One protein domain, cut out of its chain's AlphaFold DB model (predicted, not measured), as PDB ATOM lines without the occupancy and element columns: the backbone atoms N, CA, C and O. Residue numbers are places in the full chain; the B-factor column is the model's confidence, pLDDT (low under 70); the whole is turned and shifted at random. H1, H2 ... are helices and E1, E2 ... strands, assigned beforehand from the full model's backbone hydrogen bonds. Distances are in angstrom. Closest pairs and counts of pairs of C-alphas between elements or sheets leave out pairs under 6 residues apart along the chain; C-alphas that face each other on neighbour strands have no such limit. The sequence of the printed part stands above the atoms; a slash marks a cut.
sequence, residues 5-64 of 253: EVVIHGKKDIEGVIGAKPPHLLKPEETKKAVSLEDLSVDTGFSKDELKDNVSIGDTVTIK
ATOM      1  N   GLU A   5     541.707 667.194 292.241       95.75
ATOM      2  CA  GLU A   5     541.656 666.636 290.895       95.75
ATOM      3  C   GLU A   5     540.364 667.081 290.204       95.75
ATOM      4  O   GLU A   5     539.311 667.225 290.835       95.75
ATOM      5  N   VAL A   6     540.439 667.299 288.898       96.56
ATOM      6  CA  VAL A   6     539.318 667.715 288.058       96.56
ATOM      7  C   VAL A   6     539.332 666.989 286.720       96.56
ATOM      8  O   VAL A   6     540.355 666.462 286.281       96.56
ATOM      9  N   VAL A   7     538.180 667.002 286.059       97.25
ATOM     10  CA  VAL A   7     538.024 666.629 284.655       97.25
ATOM     11  C   VAL A   7     537.500 667.843 283.897       97.25
ATOM     12  O   VAL A   7     536.498 668.439 284.296       97.25
ATOM     13  N   ILE A   8     538.189 668.215 282.821       97.44
ATOM     14  CA  ILE A   8     537.750 669.214 281.845       97.44
ATOM     15  C   ILE A   8     536.994 668.482 280.736       97.44
ATOM     16  O   ILE A   8     537.558 667.598 280.088       97.44
ATOM     17  N   HIS A   9     535.743 668.867 280.505       97.38
ATOM     18  CA  HIS A   9     534.842 668.242 279.537       97.38
ATOM     19  C   HIS A   9     534.876 668.985 278.197       97.38
ATOM     20  O   HIS A   9     533.942 669.707 277.849       97.38
ATOM     21  N   GLY A  10     535.989 668.844 277.472       95.38
ATOM     22  CA  GLY A  10     536.144 669.405 276.129       95.38
ATOM     23  C   GLY A  10     535.719 668.438 275.023       95.38
ATOM     24  O   GLY A  10     534.843 667.594 275.203       95.38
ATOM     25  N   LYS A  11     536.394 668.491 273.865       95.38
ATOM     26  CA  LYS A  11     536.204 667.495 272.782       95.38
ATOM     27  C   LYS A  11     536.476 666.063 273.249       95.38
ATOM     28  O   LYS A  11     535.961 665.109 272.670       95.38
ATOM     29  N   LYS A  12     537.331 665.932 274.261       94.38
ATOM     30  CA  LYS A  12     537.564 664.729 275.051       94.38
ATOM     31  C   LYS A  12     537.770 665.148 276.503       94.38
ATOM     32  O   LYS A  12     538.216 666.270 276.754       94.38
ATOM     33  N   ASP A  13     537.517 664.228 277.421       97.19
ATOM     34  CA  ASP A  13     537.830 664.445 278.828       97.19
ATOM     35  C   ASP A  13     539.348 664.562 279.028       97.19
ATOM     36  O   ASP A  13     540.129 663.746 278.524       97.19
ATOM     37  N   ILE A  14     539.761 665.603 279.750       97.25
ATOM     38  CA  ILE A  14     541.153 665.850 280.137       97.25
ATOM     39  C   ILE A  14     541.227 665.953 281.652       97.25
ATOM     40  O   ILE A  14     540.509 666.736 282.270       97.25
ATOM     41  N   GLU A  15     542.116 665.172 282.251       97.19
ATOM     42  CA  GLU A  15     542.389 665.260 283.680       97.19
ATOM     43  C   GLU A  15     543.247 666.486 283.997       97.19
ATOM     44  O   GLU A  15     544.117 666.886 283.218       97.19
ATOM     45  N   GLY A  16     543.015 667.068 285.165       96.31
ATOM     46  CA  GLY A  16     543.838 668.149 285.678       96.31
ATOM     47  C   GLY A  16     543.734 668.288 287.187       96.31
ATOM     48  O   GLY A  16     543.020 667.539 287.854       96.31
ATOM     49  N   VAL A  17     544.448 669.268 287.730       96.25
ATOM     50  CA  VAL A  17     544.451 669.584 289.161       96.25
ATOM     51  C   VAL A  17     544.281 671.085 289.348       96.25
ATOM     52  O   VAL A  17     545.001 671.875 288.739       96.25
ATOM     53  N   ILE A  18     543.348 671.491 290.212       94.94
ATOM     54  CA  ILE A  18     543.228 672.894 290.624       94.94
ATOM     55  C   ILE A  18     544.436 673.243 291.491       94.94
ATOM     56  O   ILE A  18     544.604 672.706 292.589       94.94
ATOM     57  N   GLY A  19     545.258 674.174 291.013       90.12
ATOM     58  CA  GLY A  19     546.447 674.632 291.716       90.12
ATOM     59  C   GLY A  19     546.121 675.296 293.054       90.12
ATOM     60  O   GLY A  19     545.085 675.938 293.229       90.12
ATOM     61  N   ALA A  20     547.036 675.166 294.011       87.81
ATOM     62  CA  ALA A  20     546.970 675.864 295.286       87.81
ATOM     63  C   ALA A  20     548.348 676.420 295.633       87.81
ATOM     64  O   ALA A  20     549.345 675.695 295.619       87.81
ATOM     65  N   LYS A  21     548.414 677.711 295.963       85.75
ATOM     66  CA  LYS A  21     549.656 678.333 296.419       85.75
ATOM     67  C   LYS A  21     550.020 677.770 297.805       85.75
ATOM     68  O   LYS A  21     549.199 677.870 298.717       85.75
ATOM     69  N   PRO A  22     551.220 677.186 297.996       85.31
ATOM     70  CA  PRO A  22     551.620 676.626 299.284       85.31
ATOM     71  C   PRO A  22     551.606 677.672 300.411       85.31
ATOM     72  O   PRO A  22     551.989 678.821 300.171       85.31
ATOM     73  N   PRO A  23     551.269 677.285 301.656       84.19
ATOM     74  CA  PRO A  23     551.090 678.228 302.760       84.19
ATOM     75  C   PRO A  23     552.336 679.063 303.076       84.19
ATOM     76  O   PRO A  23     552.219 680.243 303.372       84.19
ATOM     77  N   HIS A  24     553.538 678.498 302.932       88.38
ATOM     78  CA  HIS A  24     554.805 679.208 303.163       88.38
ATOM     79  C   HIS A  24     555.124 680.286 302.113       88.38
ATOM     80  O   HIS A  24     556.042 681.078 302.311       88.38
ATOM     81  N   LEU A  25     554.400 680.306 300.989       87.12
ATOM     82  CA  LEU A  25     554.526 681.325 299.943       87.12
ATOM     83  C   LEU A  25     553.387 682.349 299.990       87.12
ATOM     84  O   LEU A  25     553.455 683.365 299.292       87.12
ATOM     85  N   LEU A  26     552.333 682.084 300.769       85.38
ATOM     86  CA  LEU A  26     551.235 683.020 300.970       85.38
ATOM     87  C   LEU A  26     551.705 684.185 301.835       85.38
ATOM     88  O   LEU A  26     552.323 684.006 302.886       85.38
ATOM     89  N   LYS A  27     551.384 685.397 301.397       86.88
ATOM     90  CA  LYS A  27     551.571 686.590 302.212       86.88
ATOM     91  C   LYS A  27     550.522 686.614 303.338       86.88
ATOM     92  O   LYS A  27     549.431 686.065 303.158       86.88
ATOM     93  N   PRO A  28     550.800 687.257 304.487       85.19
ATOM     94  CA  PRO A  28     549.881 687.290 305.633       85.19
ATOM     95  C   PRO A  28     548.465 687.798 305.317       85.19
ATOM     96  O   PRO A  28     547.506 687.438 305.994       85.19
ATOM     97  N   GLU A  29     548.321 688.647 304.306       84.19
ATOM     98  CA  GLU A  29     547.039 689.165 303.833       84.19
ATOM     99  C   GLU A  29     546.261 688.185 302.939       84.19
ATOM    100  O   GLU A  29     545.034 688.268 302.878       84.19
ATOM    101  N   GLU A  30     546.951 687.261 302.261       79.81
ATOM    102  CA  GLU A  30     546.343 686.253 301.380       79.81
ATOM    103  C   GLU A  30     545.762 685.089 302.194       79.81
ATOM    104  O   GLU A  30     544.749 684.519 301.812       79.81
ATOM    105  N   THR A  31     546.340 684.771 303.357       76.50
ATOM    106  CA  THR A  31     545.878 683.657 304.212       76.50
ATOM    107  C   THR A  31     544.490 683.874 304.816       76.50
ATOM    108  O   THR A  31     543.859 682.919 305.261       76.50
ATOM    109  N   LYS A  32     544.006 685.120 304.837       80.25
ATOM    110  CA  LYS A  32     542.683 685.488 305.363       80.25
ATOM    111  C   LYS A  32     541.606 685.601 304.286       80.25
ATOM    112  O   LYS A  32     540.472 685.944 304.613       80.25
ATOM    113  N   LYS A  33     541.945 685.377 303.014       81.69
ATOM    114  CA  LYS A  33     541.026 685.551 301.887       81.69
ATOM    115  C   LYS A  33     540.786 684.220 301.191       81.69
ATOM    116  O   LYS A  33     541.725 683.478 300.918       81.69
ATOM    117  N   ALA A  34     539.525 683.941 300.876       82.62
ATOM    118  CA  ALA A  34     539.198 682.877 299.941       82.62
ATOM    119  C   ALA A  34     539.754 683.235 298.554       82.62
ATOM    120  O   ALA A  34     539.725 684.400 298.154       82.62
ATOM    121  N   VAL A  35     540.276 682.236 297.843       84.50
ATOM    122  CA  VAL A  35     540.738 682.404 296.460       84.50
ATOM    123  C   VAL A  35     539.512 682.565 295.565       84.50
ATOM    124  O   VAL A  35     538.569 681.778 295.673       84.50
ATOM    125  N   SER A  36     539.515 683.602 294.728       87.06
ATOM    126  CA  SER A  36     538.432 683.861 293.777       87.06
ATOM    127  C   SER A  36     538.454 682.833 292.640       87.06
ATOM    128  O   SER A  36     539.495 682.225 292.379       87.06
ATOM    129  N   LEU A  37     537.324 682.614 291.961       85.44
ATOM    130  CA  LEU A  37     537.274 681.688 290.822       85.44
ATOM    131  C   LEU A  37     538.200 682.149 289.689       85.44
ATOM    132  O   LEU A  37     538.804 681.319 289.014       85.44
ATOM    133  N   GLU A  38     538.341 683.462 289.514       87.06
ATOM    134  CA  GLU A  38     539.178 684.097 288.495       87.06
ATOM    135  C   GLU A  38     540.676 683.863 288.735       87.06
ATOM    136  O   GLU A  38     541.466 683.888 287.789       87.06
ATOM    137  N   ASP A  39     541.057 683.609 289.988       87.62
ATOM    138  CA  ASP A  39     542.429 683.299 290.390       87.62
ATOM    139  C   ASP A  39     542.733 681.787 290.352       87.62
ATOM    140  O   ASP A  39     543.874 681.373 290.591       87.62
ATOM    141  N   LEU A  40     541.735 680.938 290.070       90.31
ATOM    142  CA  LEU A  40     541.948 679.501 289.936       90.31
ATOM    143  C   LEU A  40     542.601 679.162 288.596       90.31
ATOM    144  O   LEU A  40     542.294 679.715 287.543       90.31
ATOM    145  N   SER A  41     543.489 678.174 288.636       92.25
ATOM    146  CA  SER A  41     544.110 677.588 287.452       92.25
ATOM    147  C   SER A  41     544.076 676.070 287.555       92.25
ATOM    148  O   SER A  41     544.244 675.510 288.640       92.25
ATOM    149  N   VAL A  42     543.833 675.413 286.421       95.06
ATOM    150  CA  VAL A  42     543.888 673.956 286.297       95.06
ATOM    151  C   VAL A  42     545.169 673.594 285.567       95.06
ATOM    152  O   VAL A  42     545.366 673.996 284.420       95.06
ATOM    153  N   ASP A  43     546.031 672.835 286.231       95.12
ATOM    154  CA  ASP A  43     547.196 672.236 285.595       95.12
ATOM    155  C   ASP A  43     546.796 670.903 284.960       95.12
ATOM    156  O   ASP A  43     546.222 670.040 285.622       95.12
ATOM    157  N   THR A  44     547.073 670.754 283.668       95.88
ATOM    158  CA  THR A  44     546.786 669.541 282.884       95.88
ATOM    159  C   THR A  44     548.063 668.875 282.372       95.88
ATOM    160  O   THR A  44     548.005 667.795 281.791       95.88
ATOM    161  N   GLY A  45     549.219 669.533 282.519       94.56
ATOM    162  CA  GLY A  45     550.477 669.123 281.890       94.56
ATOM    163  C   GLY A  45     550.553 669.313 280.366       94.56
ATOM    164  O   GLY A  45     551.623 669.104 279.797       94.56
ATOM    165  N   PHE A  46     549.472 669.723 279.690       94.25
ATOM    166  CA  PHE A  46     549.485 669.996 278.249       94.25
ATOM    167  C   PHE A  46     550.136 671.341 277.930       94.25
ATOM    168  O   PHE A  46     550.012 672.318 278.678       94.25
ATOM    169  N   SER A  47     550.767 671.433 276.757       95.31
ATOM    170  CA  SER A  47     551.125 672.738 276.207       95.31
ATOM    171  C   SER A  47     549.869 673.525 275.818       95.31
ATOM    172  O   SER A  47     548.802 672.970 275.546       95.31
ATOM    173  N   LYS A  48     549.994 674.854 275.742       92.62
ATOM    174  CA  LYS A  48     548.890 675.738 275.340       92.62
ATOM    175  C   LYS A  48     548.293 675.355 273.983       92.62
ATOM    176  O   LYS A  48     547.080 675.465 273.812       92.62
ATOM    177  N   ASP A  49     549.131 674.970 273.025       93.81
ATOM    178  CA  ASP A  49     548.685 674.676 271.664       93.81
ATOM    179  C   ASP A  49     547.937 673.340 271.606       93.81
ATOM    180  O   ASP A  49     546.845 673.289 271.048       93.81
ATOM    181  N   GLU A  50     548.422 672.307 272.303       93.44
ATOM    182  CA  GLU A  50     547.701 671.030 272.414       93.44
ATOM    183  C   GLU A  50     546.384 671.170 273.189       93.44
ATOM    184  O   GLU A  50     545.382 670.535 272.847       93.44
ATOM    185  N   LEU A  51     546.356 672.001 274.238       94.06
ATOM    186  CA  LEU A  51     545.155 672.185 275.049       94.06
ATOM    187  C   LEU A  51     544.039 672.860 274.241       94.06
ATOM    188  O   LEU A  51     542.898 672.417 274.306       94.06
ATOM    189  N   LYS A  52     544.368 673.868 273.423       94.31
ATOM    190  CA  LYS A  52     543.404 674.554 272.538       94.31
ATOM    191  C   LYS A  52     542.743 673.632 271.518       94.31
ATOM    192  O   LYS A  52     541.611 673.884 271.111       94.31
ATOM    193  N   ASP A  53     543.433 672.576 271.096       94.88
ATOM    194  CA  ASP A  53     542.859 671.616 270.155       94.88
ATOM    195  C   ASP A  53     541.767 670.757 270.804       94.88
ATOM    196  O   ASP A  53     540.884 670.258 270.097       94.88
ATOM    197  N   ASN A  54     541.791 670.618 272.135       94.19
ATOM    198  CA  ASN A  54     540.896 669.750 272.898       94.19
ATOM    199  C   ASN A  54     539.887 670.508 273.777       94.19
ATOM    200  O   ASN A  54     538.821 669.958 274.041       94.19
ATOM    201  N   VAL A  55     540.199 671.735 274.198       95.81
ATOM    202  CA  VAL A  55     539.419 672.544 275.147       95.81
ATOM    203  C   VAL A  55     539.102 673.914 274.550       95.81
ATOM    204  O   VAL A  55     539.961 674.574 273.963       95.81
ATOM    205  N   SER A  56     537.865 674.355 274.741       95.69
ATOM    206  CA  SER A  56     537.307 675.629 274.298       95.69
ATOM    207  C   SER A  56     536.836 676.470 275.486       95.69
ATOM    208  O   SER A  56     536.504 675.962 276.555       95.69
ATOM    209  N   ILE A  57     536.785 677.792 275.300       93.88
ATOM    210  CA  ILE A  57     536.175 678.685 276.292       93.88
ATOM    211  C   ILE A  57     534.690 678.327 276.408       93.88
ATOM    212  O   ILE A  57     533.977 678.346 275.407       93.88
ATOM    213  N   GLY A  58     534.244 678.041 277.631       93.50
ATOM    214  CA  GLY A  58     532.884 677.593 277.928       93.50
ATOM    215  C   GLY A  58     532.774 676.097 278.233       93.50
ATOM    216  O   GLY A  58     531.745 675.689 278.770       93.50
ATOM    217  N   ASP A  59     533.816 675.304 277.963       95.88
ATOM    218  CA  ASP A  59     533.860 673.905 278.396       95.88
ATOM    219  C   ASP A  59     533.820 673.823 279.926       95.88
ATOM    220  O   ASP A  59     534.411 674.643 280.638       95.88
ATOM    221  N   THR A  60     533.095 672.834 280.441       95.12
ATOM    222  CA  THR A  60     532.864 672.697 281.877       95.12
ATOM    223  C   THR A  60     533.993 671.931 282.550       95.12
ATOM    224  O   THR A  60     534.660 671.083 281.956       95.12
ATOM    225  N   VAL A  61     534.197 672.222 283.832       94.94
ATOM    226  CA  VAL A  61     535.155 671.520 284.681       94.94
ATOM    227  C   VAL A  61     534.394 670.937 285.855       94.94
ATOM    228  O   VAL A  61     533.633 671.645 286.514       94.94
ATOM    229  N   THR A  62     534.599 669.653 286.134       94.44
ATOM    230  CA  THR A  62     534.045 669.024 287.333       94.44
ATOM    231  C   THR A  62     535.150 668.522 288.239       94.44
ATOM    232  O   THR A  62     536.188 668.051 287.783       94.44
ATOM    233  N   ILE A  63     534.920 668.596 289.547       94.81
ATOM    234  CA  ILE A  63     535.807 667.978 290.533       94.81
ATOM    235  C   ILE A  63     535.795 666.465 290.306       94.81
ATOM    236  O   ILE A  63     534.745 665.880 290.044       94.81
ATOM    237  N   LYS A  64     536.953 665.817 290.368       94.88
ATOM    238  CA  LYS A  64     537.096 664.367 290.265       94.88
ATOM    239  C   LYS A  64     537.203 663.798 291.677       94.88
ATOM    240  O   LYS A  64     538.264 663.811 292.285       94.88
TER     241      LYS A  64
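This is residues 5 to 64 of the 253 residues of the protein "Peptidase M42 family protein" of Pseudobacteroides cellulosolvens ATCC 35603 = DSM 2933 (UniProt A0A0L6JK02). There is little regular structure here: a small three-stranded sheet, a short helix H1 grazing it, and a long loop, residues 19 to 47, that reaches far out and folds back, residues 24 to 29 sticking out. The printed part has 60 residues, with E1, E2, H1 and E3 in that order; the sheet, E2 - E1 - E3, is antiparallel. The class is mixed, with 22 residues in named elements; the whole is loose, radius of gyration of the C-alphas 13.6 A, spanning 40 by 19 by 19 A.

Look first at E1, residues 5 to 9, which forms a hairpin with E2, residues 13 to 18; N 8 and O 14 are 2.8 A apart. E3, residues 60 to 63, is antiparallel to E1, with N 7 and O 62 2.8 A apart. H1, residues 48 to 54, only grazes the sheet with residues 51 to 54; 2 of its 3 O i to N i+4 pairs are within hydrogen-bond range. E2, H1 and E3 make a split strand-helix-strand unit, same-way strands with E1 between them, its crossover right-handed.

Find C-alpha 5 at (541.656, 666.636, 290.895), where E1 begins its 13.3 A. E2 spans 15.5 A, H1 10.3 A, and E3, also 10.3 A, ends at C-alpha 63, (535.807, 667.978, 290.533).

The C-alphas farthest apart, Lys 11 and Pro 28, are 40.7 A apart. The printed part has no cut; E2 to H1 is a long link, and no printed residue is under 70 in pLDDT.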